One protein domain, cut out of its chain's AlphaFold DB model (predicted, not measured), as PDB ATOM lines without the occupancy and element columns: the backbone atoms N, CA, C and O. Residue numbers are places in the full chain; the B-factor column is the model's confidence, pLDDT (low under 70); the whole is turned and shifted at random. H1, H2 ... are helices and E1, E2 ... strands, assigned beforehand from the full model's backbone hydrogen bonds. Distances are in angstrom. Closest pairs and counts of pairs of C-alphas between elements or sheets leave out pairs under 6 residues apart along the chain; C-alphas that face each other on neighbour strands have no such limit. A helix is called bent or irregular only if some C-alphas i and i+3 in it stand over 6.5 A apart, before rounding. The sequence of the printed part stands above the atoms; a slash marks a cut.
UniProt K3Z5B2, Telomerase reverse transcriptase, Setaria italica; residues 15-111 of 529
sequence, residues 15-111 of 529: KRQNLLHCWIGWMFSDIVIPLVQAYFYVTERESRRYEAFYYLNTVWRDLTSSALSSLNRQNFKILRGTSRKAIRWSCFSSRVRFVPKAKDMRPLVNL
ATOM      1  N   LYS A  15      65.920  20.722 257.708       88.94
ATOM      2  CA  LYS A  15      67.118  21.030 256.909       88.94
ATOM      3  C   LYS A  15      66.824  20.922 255.410       88.94
ATOM      4  O   LYS A  15      67.206  21.819 254.659       88.94
ATOM      5  N   ARG A  16      66.103  19.878 254.979       91.19
ATOM      6  CA  ARG A  16      65.657  19.702 253.584       91.19
ATOM      7  C   ARG A  16      64.721  20.823 253.133       91.19
ATOM      8  O   ARG A  16      64.925  21.374 252.055       91.19
ATOM      9  N   GLN A  17      63.762  21.218 253.972       91.12
ATOM     10  CA  GLN A  17      62.872  22.354 253.707       91.12
ATOM     11  C   GLN A  17      63.661  23.661 253.563       91.12
ATOM     12  O   GLN A  17      63.458  24.409 252.609       91.12
ATOM     13  N   ASN A  18      64.622  23.921 254.454       92.75
ATOM     14  CA  ASN A  18      65.466  25.115 254.368       92.75
ATOM     15  C   ASN A  18      66.306  25.135 253.081       92.75
ATOM     16  O   ASN A  18      66.396  26.173 252.429       92.75
ATOM     17  N   LEU A  19      66.885  23.996 252.682       94.00
ATOM     18  CA  LEU A  19      67.617  23.873 251.418       94.00
ATOM     19  C   LEU A  19      66.713  24.144 250.212       94.00
ATOM     20  O   LEU A  19      67.110  24.887 249.316       94.00
ATOM     21  N   LEU A  20      65.489  23.608 250.210       94.62
ATOM     22  CA  LEU A  20      64.502  23.878 249.167       94.62
ATOM     23  C   LEU A  20      64.141  25.370 249.105       94.62
ATOM     24  O   LEU A  20      64.130  25.948 248.021       94.62
ATOM     25  N   HIS A  21      63.907  26.021 250.249       91.94
ATOM     26  CA  HIS A  21      63.651  27.464 250.310       91.94
ATOM     27  C   HIS A  21      64.819  28.288 249.756       91.94
ATOM     28  O   HIS A  21      64.588  29.220 248.985       91.94
ATOM     29  N   CYS A  22      66.061  27.938 250.104       94.12
ATOM     30  CA  CYS A  22      67.254  28.587 249.563       94.12
ATOM     31  C   CYS A  22      67.378  28.378 248.050       94.12
ATOM     32  O   CYS A  22      67.656  29.332 247.329       94.12
ATOM     33  N   TRP A  23      67.132  27.160 247.562       96.31
ATOM     34  CA  TRP A  23      67.203  26.839 246.137       96.31
ATOM     35  C   TRP A  23      66.135  27.579 245.324       96.31
ATOM     36  O   TRP A  23      66.451  28.177 244.297       96.31
ATOM     37  N   ILE A  24      64.886  27.621 245.806       95.69
ATOM     38  CA  ILE A  24      63.810  28.411 245.186       95.69
ATOM     39  C   ILE A  24      64.166  29.901 245.224       95.69
ATOM     40  O   ILE A  24      63.987  30.598 244.227       95.69
ATOM     41  N   GLY A  25      64.688  30.383 246.357       94.19
ATOM     42  CA  GLY A  25      65.159  31.755 246.517       94.19
ATOM     43  C   GLY A  25      66.184  32.125 245.449       94.19
ATOM     44  O   GLY A  25      65.941  33.068 244.701       94.19
ATOM     45  N   TRP A  26      67.245  31.323 245.325       96.69
ATOM     46  CA  TRP A  26      68.295  31.452 244.312       96.69
ATOM     47  C   TRP A  26      67.743  31.409 242.881       96.69
ATOM     48  O   TRP A  26      68.036  32.283 242.070       96.69
ATOM     49  N   MET A  27      66.874  30.442 242.565       97.31
ATOM     50  CA  MET A  27      66.263  30.338 241.238       97.31
ATOM     51  C   MET A  27      65.514  31.628 240.868       97.31
ATOM     52  O   MET A  27      65.634  32.124 239.748       97.31
ATOM     53  N   PHE A  28      64.754  32.211 241.799       96.06
ATOM     54  CA  PHE A  28      64.053  33.465 241.532       96.06
ATOM     55  C   PHE A  28      64.987  34.679 241.491       96.06
ATOM     56  O   PHE A  28      64.825  35.515 240.600       96.06
ATOM     57  N   SER A  29      65.943  34.796 242.418       95.44
ATOM     58  CA  SER A  29      66.848  35.950 242.503       95.44
ATOM     59  C   SER A  29      67.849  36.018 241.362       95.44
ATOM     60  O   SER A  29      68.100  37.114 240.864       95.44
ATOM     61  N   ASP A  30      68.390  34.878 240.939       95.88
ATOM     62  CA  ASP A  30      69.542  34.815 240.038       95.88
ATOM     63  C   ASP A  30      69.176  34.372 238.617       95.88
ATOM     64  O   ASP A  30      69.916  34.661 237.678       95.88
ATOM     65  N   ILE A  31      68.015  33.734 238.426       95.25
ATOM     66  CA  ILE A  31      67.554  33.301 237.098       95.25
ATOM     67  C   ILE A  31      66.291  34.055 236.687       95.25
ATOM     68  O   ILE A  31      66.320  34.820 235.725       95.25
ATOM     69  N   VAL A  32      65.177  33.880 237.407       96.69
ATOM     70  CA  VAL A  32      63.865  34.371 236.943       96.69
ATOM     71  C   VAL A  32      63.810  35.898 236.888       96.69
ATOM     72  O   VAL A  32      63.438  36.458 235.857       96.69
ATOM     73  N   ILE A  33      64.171  36.594 237.972       95.44
ATOM     74  CA  ILE A  33      64.110  38.063 238.019       95.44
ATOM     75  C   ILE A  33      65.087  38.692 237.009       95.44
ATOM     76  O   ILE A  33      64.637  39.555 236.248       95.44
ATOM     77  N   PRO A  34      66.368  38.277 236.926       96.62
ATOM     78  CA  PRO A  34      67.294  38.803 235.927       96.62
ATOM     79  C   PRO A  34      66.839  38.535 234.492       96.62
ATOM     80  O   PRO A  34      66.922  39.434 233.657       96.62
ATOM     81  N   LEU A  35      66.282  37.351 234.206       96.50
ATOM     82  CA  LEU A  35      65.741  37.026 232.885       96.50
ATOM     83  C   LEU A  35      64.575  37.949 232.520       96.50
ATOM     84  O   LEU A  35      64.556  38.536 231.440       96.50
ATOM     85  N   VAL A  36      63.624  38.142 233.437       96.44
ATOM     86  CA  VAL A  36      62.511  39.075 233.222       96.44
ATOM     87  C   VAL A  36      63.033  40.491 232.987       96.44
ATOM     88  O   VAL A  36      62.574  41.138 232.055       96.44
ATOM     89  N   GLN A  37      64.013  40.966 233.760       94.62
ATOM     90  CA  GLN A  37      64.597  42.304 233.586       94.62
ATOM     91  C   GLN A  37      65.375  42.464 232.269       94.62
ATOM     92  O   GLN A  37      65.379  43.551 231.685       94.62
ATOM     93  N   ALA A  38      66.014  41.396 231.783       95.62
ATOM     94  CA  ALA A  38      66.771  41.407 230.533       95.62
ATOM     95  C   ALA A  38      65.868  41.613 229.306       95.62
ATOM     96  O   ALA A  38      66.242  42.338 228.381       95.62
ATOM     97  N   TYR A  39      64.664  41.034 229.314       96.06
ATOM     98  CA  TYR A  39      63.742  41.086 228.174       96.06
ATOM     99  C   TYR A  39      62.590  42.079 228.345       96.06
ATOM    100  O   TYR A  39      62.135  42.662 227.356       96.06
ATOM    101  N   PHE A  40      62.134  42.304 229.579       97.00
ATOM    102  CA  PHE A  40      60.933  43.072 229.873       97.00
ATOM    103  C   PHE A  40      61.169  44.237 230.833       97.00
ATOM    104  O   PHE A  40      61.806  44.126 231.881       97.00
ATOM    105  N   TYR A  41      60.501  45.341 230.525       94.69
ATOM    106  CA  TYR A  41      60.237  46.418 231.453       94.69
ATOM    107  C   TYR A  41      58.900  46.168 232.158       94.69
ATOM    108  O   TYR A  41      57.842  46.147 231.523       94.69
ATOM    109  N   VAL A  42      58.949  45.988 233.478       94.25
ATOM    110  CA  VAL A  42      57.770  45.715 234.309       94.25
ATOM    111  C   VAL A  42      57.283  47.003 234.966       94.25
ATOM    112  O   VAL A  42      58.027  47.655 235.701       94.25
ATOM    113  N   THR A  43      56.031  47.383 234.715       92.12
ATOM    114  CA  THR A  43      55.416  48.582 235.307       92.12
ATOM    115  C   THR A  43      53.900  48.456 235.400       92.12
ATOM    116  O   THR A  43      53.276  47.713 234.651       92.12
ATOM    117  N   GLU A  44      53.280  49.221 236.291       90.75
ATOM    118  CA  GLU A  44      51.836  49.438 236.318       90.75
ATOM    119  C   GLU A  44      51.364  50.370 235.190       90.75
ATOM    120  O   GLU A  44      52.143  51.166 234.655       90.75
ATOM    121  N   ARG A  45      50.066  50.308 234.867       86.00
ATOM    122  CA  ARG A  45      49.351  51.345 234.100       86.00
ATOM    123  C   ARG A  45      48.510  52.192 235.047       86.00
ATOM    124  O   ARG A  45      47.902  51.653 235.971       86.00
ATOM    125  N   GLU A  46      48.375  53.487 234.763       80.94
ATOM    126  CA  GLU A  46      47.621  54.406 235.632       80.94
ATOM    127  C   GLU A  46      46.166  53.947 235.864       80.94
ATOM    128  O   GLU A  46      45.663  53.990 236.988       80.94
ATOM    129  N   SER A  47      45.506  53.428 234.824       80.12
ATOM    130  CA  SER A  47      44.117  52.960 234.894       80.12
ATOM    131  C   SER A  47      43.935  51.604 235.583       80.12
ATOM    132  O   SER A  47      42.822  51.279 235.982       80.12
ATOM    133  N   ARG A  48      44.998  50.804 235.747       84.12
ATOM    134  CA  ARG A  48      44.919  49.397 236.195       84.12
ATOM    135  C   ARG A  48      45.450  49.175 237.620       84.12
ATOM    136  O   ARG A  48      45.557  48.042 238.083       84.12
ATOM    137  N   ARG A  49      45.716  50.263 238.355       86.75
ATOM    138  CA  ARG A  49      46.135  50.252 239.771       86.75
ATOM    139  C   ARG A  49      47.428  49.451 239.984       86.75
ATOM    140  O   ARG A  49      48.464  49.891 239.509       86.75
ATOM    141  N   TYR A  50      47.388  48.344 240.730       89.31
ATOM    142  CA  TYR A  50      48.569  47.537 241.067       89.31
ATOM    143  C   TYR A  50      48.768  46.328 240.140       89.31
ATOM    144  O   TYR A  50      49.587  45.463 240.438       89.31
ATOM    145  N   GLU A  51      48.027  46.237 239.035       89.44
ATOM    146  CA  GLU A  51      48.263  45.209 238.021       89.44
ATOM    147  C   GLU A  51      49.586  45.474 237.286       89.44
ATOM    148  O   GLU A  51      49.815  46.573 236.768       89.44
ATOM    149  N   ALA A  52      50.464  44.470 237.258       90.75
ATOM    150  CA  ALA A  52      51.768  44.555 236.614       90.75
ATOM    151  C   ALA A  52      51.665  44.222 235.121       90.75
ATOM    152  O   ALA A  52      51.125  43.185 234.742       90.75
ATOM    153  N   PHE A  53      52.227  45.089 234.281       92.12
ATOM    154  CA  PHE A  53      52.343  44.891 232.840       92.12
ATOM    155  C   PHE A  53      53.803  44.678 232.460       92.12
ATOM    156  O   PHE A  53      54.695  45.353 232.977       92.12
ATOM    157  N   TYR A  54      54.021  43.765 231.517       94.88
ATOM    158  CA  TYR A  54      55.330  43.399 230.996       94.88
ATOM    159  C   TYR A  54      55.431  43.916 229.564       94.88
ATOM    160  O   TYR A  54      54.692  43.475 228.686       94.88
ATOM    161  N   TYR A  55      56.319  44.876 229.330       94.62
ATOM    162  CA  TYR A  55      56.608  45.398 227.996       94.62
ATOM    163  C   TYR A  55      57.963  44.892 227.550       94.62
ATOM    164  O   TYR A  55      58.899  44.945 228.336       94.62
ATOM    165  N   LEU A  56      58.108  44.458 226.301       96.75
ATOM    166  CA  LEU A  56      59.439  44.190 225.757       96.75
ATOM    167  C   LEU A  56      60.307  45.450 225.864       96.75
ATOM    168  O   LEU A  56      59.834  46.562 225.616       96.75
ATOM    169  N   ASN A  57      61.582  45.280 226.208       94.44
ATOM    170  CA  ASN A  57      62.510  46.398 226.396       94.44
ATOM    171  C   ASN A  57      62.643  47.281 225.138       94.44
ATOM    172  O   ASN A  57      62.820  48.495 225.252       94.44
ATOM    173  N   THR A  58      62.497  46.701 223.946       95.75
ATOM    174  CA  THR A  58      62.456  47.428 222.667       95.75
ATOM    175  C   THR A  58      61.235  48.339 222.573       95.75
ATOM    176  O   THR A  58      61.386  49.549 222.426       95.75
ATOM    177  N   VAL A  59      60.039  47.788 222.787       94.88
ATOM    178  CA  VAL A  59      58.772  48.537 222.782       94.88
ATOM    179  C   VAL A  59      58.787  49.648 223.833       94.88
ATOM    180  O   VAL A  59      58.370  50.772 223.568       94.88
ATOM    181  N   TRP A  60      59.305  49.369 225.032       94.88
ATOM    182  CA  TRP A  60      59.411  50.377 226.087       94.88
ATOM    183  C   TRP A  60      60.329  51.545 225.699       94.88
ATOM    184  O   TRP A  60      60.027  52.710 225.980       94.88
ATOM    185  N   ARG A  61      61.448  51.260 225.027       93.00
ATOM    186  CA  ARG A  61      62.360  52.285 224.504       93.00
ATOM    187  C   ARG A  61      61.679  53.155 223.445       93.00
ATOM    188  O   ARG A  61      61.841  54.374 223.471       93.00
ATOM    189  N   ASP A  62      60.866  52.562 222.581       93.25
ATOM    190  CA  ASP A  62      60.135  53.300 221.548       93.25
ATOM    191  C   ASP A  62      59.072  54.214 222.179       93.25
ATOM    192  O   ASP A  62      59.027  55.413 221.897       93.25
ATOM    193  N   LEU A  63      58.301  53.702 223.146       92.38
ATOM    194  CA  LEU A  63      57.323  54.494 223.902       92.38
ATOM    195  C   LEU A  63      57.976  55.664 224.651       92.38
ATOM    196  O   LEU A  63      57.485  56.794 224.612       92.38
ATOM    197  N   THR A  64      59.094  55.408 225.331       91.69
ATOM    198  CA  THR A  64      59.806  56.446 226.088       91.69
ATOM    199  C   THR A  64      60.466  57.475 225.176       91.69
ATOM    200  O   THR A  64      60.404  58.662 225.488       91.69
ATOM    201  N   SER A  65      61.037  57.074 224.037       89.81
ATOM    202  CA  SER A  65      61.616  58.008 223.059       89.81
ATOM    203  C   SER A  65      60.560  58.919 222.424       89.81
ATOM    204  O   SER A  65      60.783  60.125 222.300       89.81
ATOM    205  N   SER A  66      59.376  58.381 222.118       89.00
ATOM    206  CA  SER A  66      58.219  59.169 221.681       89.00
ATOM    207  C   SER A  66      57.775  60.171 222.758       89.00
ATOM    208  O   SER A  66      57.610  61.363 222.479       89.00
ATOM    209  N   ALA A  67      57.688  59.732 224.020       88.31
ATOM    210  CA  ALA A  67      57.355  60.605 225.147       88.31
ATOM    211  C   ALA A  67      58.399  61.718 225.367       88.31
ATOM    212  O   ALA A  67      58.032  62.877 225.551       88.31
ATOM    213  N   LEU A  68      59.693  61.397 225.290       87.75
ATOM    214  CA  LEU A  68      60.800  62.359 225.373       87.75
ATOM    215  C   LEU A  68      60.726  63.403 224.252       87.75
ATOM    216  O   LEU A  68      60.856  64.596 224.519       87.75
ATOM    217  N   SER A  69      60.456  62.970 223.019       86.31
ATOM    218  CA  SER A  69      60.249  63.866 221.876       86.31
ATOM    219  C   SER A  69      59.031  64.775 222.069       86.31
ATOM    220  O   SER A  69      59.061  65.941 221.683       86.31
ATOM    221  N   SER A  70      57.953  64.275 222.687       83.88
ATOM    222  CA  SER A  70      56.794  65.101 223.047       83.88
ATOM    223  C   SER A  70      57.142  66.146 224.105       83.88
ATOM    224  O   SER A  70      56.786  67.304 223.931       83.88
ATOM    225  N   LEU A  71      57.844  65.764 225.175       82.75
ATOM    226  CA  LEU A  71      58.236  66.692 226.241       82.75
ATOM    227  C   LEU A  71      59.194  67.771 225.727       82.75
ATOM    228  O   LEU A  71      59.045  68.935 226.087       82.75
ATOM    229  N   ASN A  72      60.126  67.403 224.841       84.06
ATOM    230  CA  ASN A  72      61.083  68.338 224.246       84.06
ATOM    231  C   ASN A  72      60.437  69.366 223.300       84.06
ATOM    232  O   ASN A  72      61.011  70.419 223.054       84.06
ATOM    233  N   ARG A  73      59.261  69.053 222.739       79.44
ATOM    234  CA  ARG A  73      58.459  70.001 221.945       79.44
ATOM    235  C   ARG A  73      57.623  70.949 222.808       79.44
ATOM    236  O   ARG A  73      57.068  71.900 222.278       79.44
ATOM    237  N   GLN A  74      57.484  70.645 224.095       76.75
ATOM    238  CA  GLN A  74      56.711  71.426 225.056       76.75
ATOM    239  C   GLN A  74      57.671  72.250 225.929       76.75
ATOM    240  O   GLN A  74      58.547  72.936 225.415       76.75
ATOM    241  N   ASN A  75      57.531  72.159 227.252       70.81
ATOM    242  CA  ASN A  75      58.224  73.013 228.216       70.81
ATOM    243  C   ASN A  75      59.571  72.448 228.695       70.81
ATOM    244  O   ASN A  75      60.176  72.986 229.619       70.81
ATOM    245  N   PHE A  76      60.055  71.356 228.097       78.19
ATOM    246  CA  PHE A  76      61.317  70.726 228.484       78.19
ATOM    247  C   PHE A  76      62.353  70.843 227.370       78.19
ATOM    248  O   PHE A  76      62.020  70.802 226.192       78.19
ATOM    249  N   LYS A  77      63.632  70.935 227.742       81.12
ATOM    250  CA  LYS A  77      64.756  70.960 226.800       81.12
ATOM    251  C   LYS A  77      65.721  69.822 227.095       81.12
ATOM    252  O   LYS A  77      66.189  69.666 228.223       81.12
ATOM    253  N   ILE A  78      66.056  69.042 226.074       81.81
ATOM    254  CA  ILE A  78      67.090  68.012 226.180       81.81
ATOM    255  C   ILE A  78      68.464  68.689 226.249       81.81
ATOM    256  O   ILE A  78      68.902  69.340 225.300       81.81
ATOM    257  N   LEU A  79      69.170  68.492 227.361       81.69
ATOM    258  CA  LEU A  79      70.559  68.919 227.521       81.69
ATOM    259  C   LEU A  79      71.493  67.850 226.935       81.69
ATOM    260  O   LEU A  79      71.554  66.727 227.439       81.69
ATOM    261  N   ARG A  80      72.217  68.183 225.859       78.88
ATOM    262  CA  ARG A  80      73.251  67.325 225.253       78.88
ATOM    263  C   ARG A  80      74.641  67.848 225.635       78.88
ATOM    264  O   ARG A  80      74.857  69.051 225.635       78.88
ATOM    265  N   GLY A  81      75.576  66.954 225.963       71.56
ATOM    266  CA  GLY A  81      76.988  67.302 226.206       71.56
ATOM    267  C   GLY A  81      77.330  67.880 227.588       71.56
ATOM    268  O   GLY A  81      78.505  68.016 227.912       71.56
ATOM    269  N   THR A  82      76.352  68.178 228.447       71.25
ATOM    270  CA  THR A  82      76.621  68.674 229.807       71.25
ATOM    271  C   THR A  82      77.053  67.535 230.738       71.25
ATOM    272  O   THR A  82      76.364  66.520 230.868       71.25
ATOM    273  N   SER A  83      78.186  67.695 231.430       69.38
ATOM    274  CA  SER A  83      78.662  66.697 232.395       69.38
ATOM    275  C   SER A  83      77.660  66.502 233.538       69.38
ATOM    276  O   SER A  83      77.243  67.461 234.190       69.38
ATOM    277  N   ARG A  84      77.330  65.239 233.853       66.69
ATOM    278  CA  ARG A  84      76.456  64.881 234.990       66.69
ATOM    279  C   ARG A  84      76.964  65.453 236.322       66.69
ATOM    280  O   ARG A  84      76.155  65.720 237.205       66.69
ATOM    281  N   LYS A  85      78.284  65.649 236.467       66.81
ATOM    282  CA  LYS A  85      78.893  66.257 237.664       66.81
ATOM    283  C   LYS A  85      78.583  67.758 237.765       66.81
ATOM    284  O   LYS A  85      78.235  68.212 238.848       66.81
ATOM    285  N   ALA A  86      78.623  68.487 236.648       65.56
ATOM    286  CA  ALA A  86      78.316  69.920 236.594       65.56
ATOM    287  C   ALA A  86      76.822  70.212 236.841       65.56
ATOM    288  O   ALA A  86      76.477  71.150 237.557       65.56
ATOM    289  N   ILE A  87      75.926  69.359 236.325       64.06
ATOM    290  CA  ILE A  87      74.475  69.473 236.576       64.06
ATOM    291  C   ILE A  87      74.155  69.228 238.053       64.06
ATOM    292  O   ILE A  87      73.340  69.931 238.635       64.06
ATOM    293  N   ARG A  88      74.810  68.246 238.681       62.34
ATOM    294  CA  ARG A  88      74.553  67.896 240.084       62.34
ATOM    295  C   ARG A  88      74.969  68.998 241.069       62.34
ATOM    296  O   ARG A  88      74.452  69.021 242.178       62.34
ATOM    297  N   TRP A  89      75.897  69.871 240.670       58.97
ATOM    298  CA  TRP A  89      76.337  71.031 241.454       58.97
ATOM    299  C   TRP A  89      75.469  72.279 241.243       58.97
ATOM    300  O   TRP A  89      75.357  73.088 242.154       58.97
ATOM    301  N   SER A  90      74.840  72.430 240.073       57.75
ATOM    302  CA  SER A  90      74.020  73.603 239.722       57.75
ATOM    303  C   SER A  90      72.516  73.394 239.926       57.75
ATOM    304  O   SER A  90      71.777  74.363 240.061       57.75
ATOM    305  N   CYS A  91      72.040  72.146 239.941       59.53
ATOM    306  CA  CYS A  91      70.621  71.804 240.018       59.53
ATOM    307  C   CYS A  91      70.378  70.523 240.828       59.53
ATOM    308  O   CYS A  91      71.159  69.567 240.808       59.53
ATOM    309  N   PHE A  92      69.212  70.444 241.470       64.25
ATOM    310  CA  PHE A  92      68.723  69.203 242.064       64.25
ATOM    311  C   PHE A  92      68.332  68.205 240.959       64.25
ATOM    312  O   PHE A  92      67.237  68.257 240.404       64.25
ATOM    313  N   SER A  93      69.222  67.267 240.628       69.31
ATOM    314  CA  SER A  93      68.934  66.220 239.640       69.31
ATOM    315  C   SER A  93      68.099  65.086 240.249       69.31
ATOM    316  O   SER A  93      68.517  64.483 241.241       69.31
ATOM    317  N   SER A  94      66.970  64.738 239.628       76.00
ATOM    318  CA  SER A  94      66.108  63.621 240.046       76.00
ATOM    319  C   SER A  94      65.873  62.628 238.908       76.00
ATOM    320  O   SER A  94      65.927  62.981 237.731       76.00
ATOM    321  N   ARG A  95      65.620  61.357 239.250       81.69
ATOM    322  CA  ARG A  95      65.328  60.315 238.255       81.69
ATOM    323  C   ARG A  95      63.859  60.395 237.842       81.69
ATOM    324  O   ARG A  95      62.977  60.319 238.699       81.69
ATOM    325  N   VAL A  96      63.622  60.491 236.536       85.00
ATOM    326  CA  VAL A  96      62.285  60.404 235.939       85.00
ATOM    327  C   VAL A  96      61.888  58.934 235.792       85.00
ATOM    328  O   VAL A  96      62.687  58.100 235.359       85.00
ATOM    329  N   ARG A  97      60.650  58.617 236.159       89.00
ATOM    330  CA  ARG A  97      59.970  57.342 235.930       89.00
ATOM    331  C   ARG A  97      58.782  57.600 235.010       89.00
ATOM    332  O   ARG A  97      57.984  58.476 235.302       89.00
ATOM    333  N   PHE A  98      58.641  56.832 233.937       90.19
ATOM    334  CA  PHE A  98      57.472  56.926 233.063       90.19
ATOM    335  C   PHE A  98      56.428  55.871 233.436       90.19
ATOM    336  O   PHE A  98      56.785  54.727 233.705       90.19
ATOM    337  N   VAL A  99      55.151  56.255 233.433       90.25
ATOM    338  CA  VAL A  99      54.007  55.359 233.661       90.25
ATOM    339  C   VAL A  99      53.047  55.461 232.472       90.25
ATOM    340  O   VAL A  99      52.638  56.575 232.139       90.25
ATOM    341  N   PRO A 100      52.669  54.349 231.819       90.81
ATOM    342  CA  PRO A 100      51.733  54.388 230.701       90.81
ATOM    343  C   PRO A 100      50.326  54.839 231.095       90.81
ATOM    344  O   PRO A 100      49.752  54.377 232.090       90.81
ATOM    345  N   LYS A 101      49.750  55.681 230.239       87.31
ATOM    346  CA  LYS A 101      48.328  56.030 230.179       87.31
ATOM    347  C   LYS A 101      47.700  55.412 228.923       87.31
ATOM    348  O   LYS A 101      48.351  54.689 228.176       87.31
ATOM    349  N   ALA A 102      46.412  55.674 228.701       79.19
ATOM    350  CA  ALA A 102      45.681  55.131 227.555       79.19
ATOM    351  C   ALA A 102      46.228  55.612 226.197       79.19
ATOM    352  O   ALA A 102      46.237  54.835 225.250       79.19
ATOM    353  N   LYS A 103      46.667  56.876 226.106       79.94
ATOM    354  CA  LYS A 103      47.132  57.503 224.853       79.94
ATOM    355  C   LYS A 103      48.551  58.081 224.926       79.94
ATOM    356  O   LYS A 103      49.109  58.429 223.894       79.94
ATOM    357  N   ASP A 104      49.127  58.216 226.119       83.50
ATOM    358  CA  ASP A 104      50.432  58.845 226.337       83.50
ATOM    359  C   ASP A 104      51.188  58.233 227.532       83.50
ATOM    360  O   ASP A 104      50.786  57.216 228.102       83.50
ATOM    361  N   MET A 105      52.325  58.829 227.896       87.62
ATOM    362  CA  MET A 105      53.149  58.421 229.035       87.62
ATOM    363  C   MET A 105      53.198  59.551 230.057       87.62
ATOM    364  O   MET A 105      53.507  60.689 229.710       87.62
ATOM    365  N   ARG A 106      52.957  59.238 231.332       88.06
ATOM    366  CA  ARG A 106      53.100  60.197 232.428       88.06
ATOM    367  C   ARG A 106      54.531  60.184 232.967       88.06
ATOM    368  O   ARG A 106      54.947  59.146 233.492       88.06
ATOM    369  N   PRO A 107      55.281  61.295 232.889       88.50
ATOM    370  CA  PRO A 107      56.529  61.425 233.622       88.50
ATOM    371  C   PRO A 107      56.234  61.653 235.111       88.50
ATOM    372  O   PRO A 107      55.413  62.484 235.485       88.50
ATOM    373  N   LEU A 108      56.916  60.908 235.971       86.81
ATOM    374  CA  LEU A 108      56.904  61.059 237.421       86.81
ATOM    375  C   LEU A 108      58.332  61.306 237.887       86.81
ATOM    376  O   LEU A 108      59.239  60.532 237.580       86.81
ATOM    377  N   VAL A 109      58.543  62.367 238.653       82.38
ATOM    378  CA  VAL A 109      59.861  62.695 239.196       82.38
ATOM    379  C   VAL A 109      59.881  62.320 240.666       82.38
ATOM    380  O   VAL A 109      59.097  62.836 241.456       82.38
ATOM    381  N   ASN A 110      60.783  61.415 241.050       70.88
ATOM    382  CA  ASN A 110      61.007  61.149 242.465       70.88
ATOM    383  C   ASN A 110      61.992  62.183 243.012       70.88
ATOM    384  O   ASN A 110      63.209  62.032 242.861       70.88
ATOM    385  N   LEU A 111      61.448  63.220 243.644       65.62
ATOM    386  CA  LEU A 111      62.208  64.164 244.450       65.62
ATOM    387  C   LEU A 111      62.666  63.425 245.716       65.62
ATOM    388  O   LEU A 111      62.018  63.471 246.755       65.62
TER     389      LEU A 111
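What this domain is: This is residues 15 to 111 of the 529 residues of the protein "Telomerase reverse transcriptase" of Setaria italica (UniProt K3Z5B2). What does the printed part look like? One long helix, H1, sticks out as an arm with its residues 15 to 35, and at its inner end a loose body begins with the hairpin E1 and E2, the helix H2 and a second hairpin, E3 and E4, beside H2. The short helix H3 lies off to one side of that body, between a long link from H2 and a tight link to E3. What is it made of, and how large is it? The 97 printed residues have three named helices and four named strands in the order H1 E1 E2 H2 H3 E3 E4, with two antiparallel sheets of two strands each, E1 - E2 and E3 - E4; the class is mixed, helices and strands. It is only just loose, close to extended, with a radius of gyration of the C-alphas of 18.7 A, and it is elongated, spanning 59 by 36 by 23 A.

Where its parts are: Where does the first element run? H1 holds residues 15 to 39, from C-alpha 15 at (67.118, 21.030, 256.909) to C-alpha 39 at (63.742, 41.086, 228.174), 35.2 A. It is only just irregular: C-alphas 30 and 33 are 6.6 A apart. What follows it? E1 is residues 40 to 44, E2 is residues 52 to 56, and H2 is residues 57 to 72, 22.1 A long. Where are the last elements? H3 is residues 84 to 90, E3 is residues 95 to 100, 16.6 A long, and E4 is residues 105 to 110, 15.8 A long, ending at C-alpha 110 at (61.007, 61.149, 242.465).

How they stand to each other: How does H1 stand to H2? They are close but not clearly touching, at a steep tilt of 51 degrees, the same way; the closest C-alphas are those of Tyr 39 and Asn 57, 5.7 A apart. How are the hairpins paired? In E1 and E2, N 41 and O 55 are within hydrogen-bond range at 2.7 A; in E3 and E4, N 108 and O 97 are at 2.7 A. What comes near H2 and E1? The closest C-alphas of H2 and E4 are those of Ala 67 and Met 105, 6.1 A apart, and those of E1 and E3 are Glu 44 and Val 99, 6.8 A apart; H3 is apart from H2. Are the helix backbones complete? Every O i to N i+4 pair is within hydrogen-bond range in H2 and H3, and 18 of 21 are in H1.

The domain as a whole: How far does it reach? The two C-alphas farthest apart, those of Lys 15 and Arg 73, are 60.8 A apart. Are there cuts or long links? The printed part has no cut, and the link from H2 to H3, 11 residues, is long. Where is confidence low? The mean pLDDT of the printed part is 85.8, and residues 83 to 93 and residue 111 are under 70.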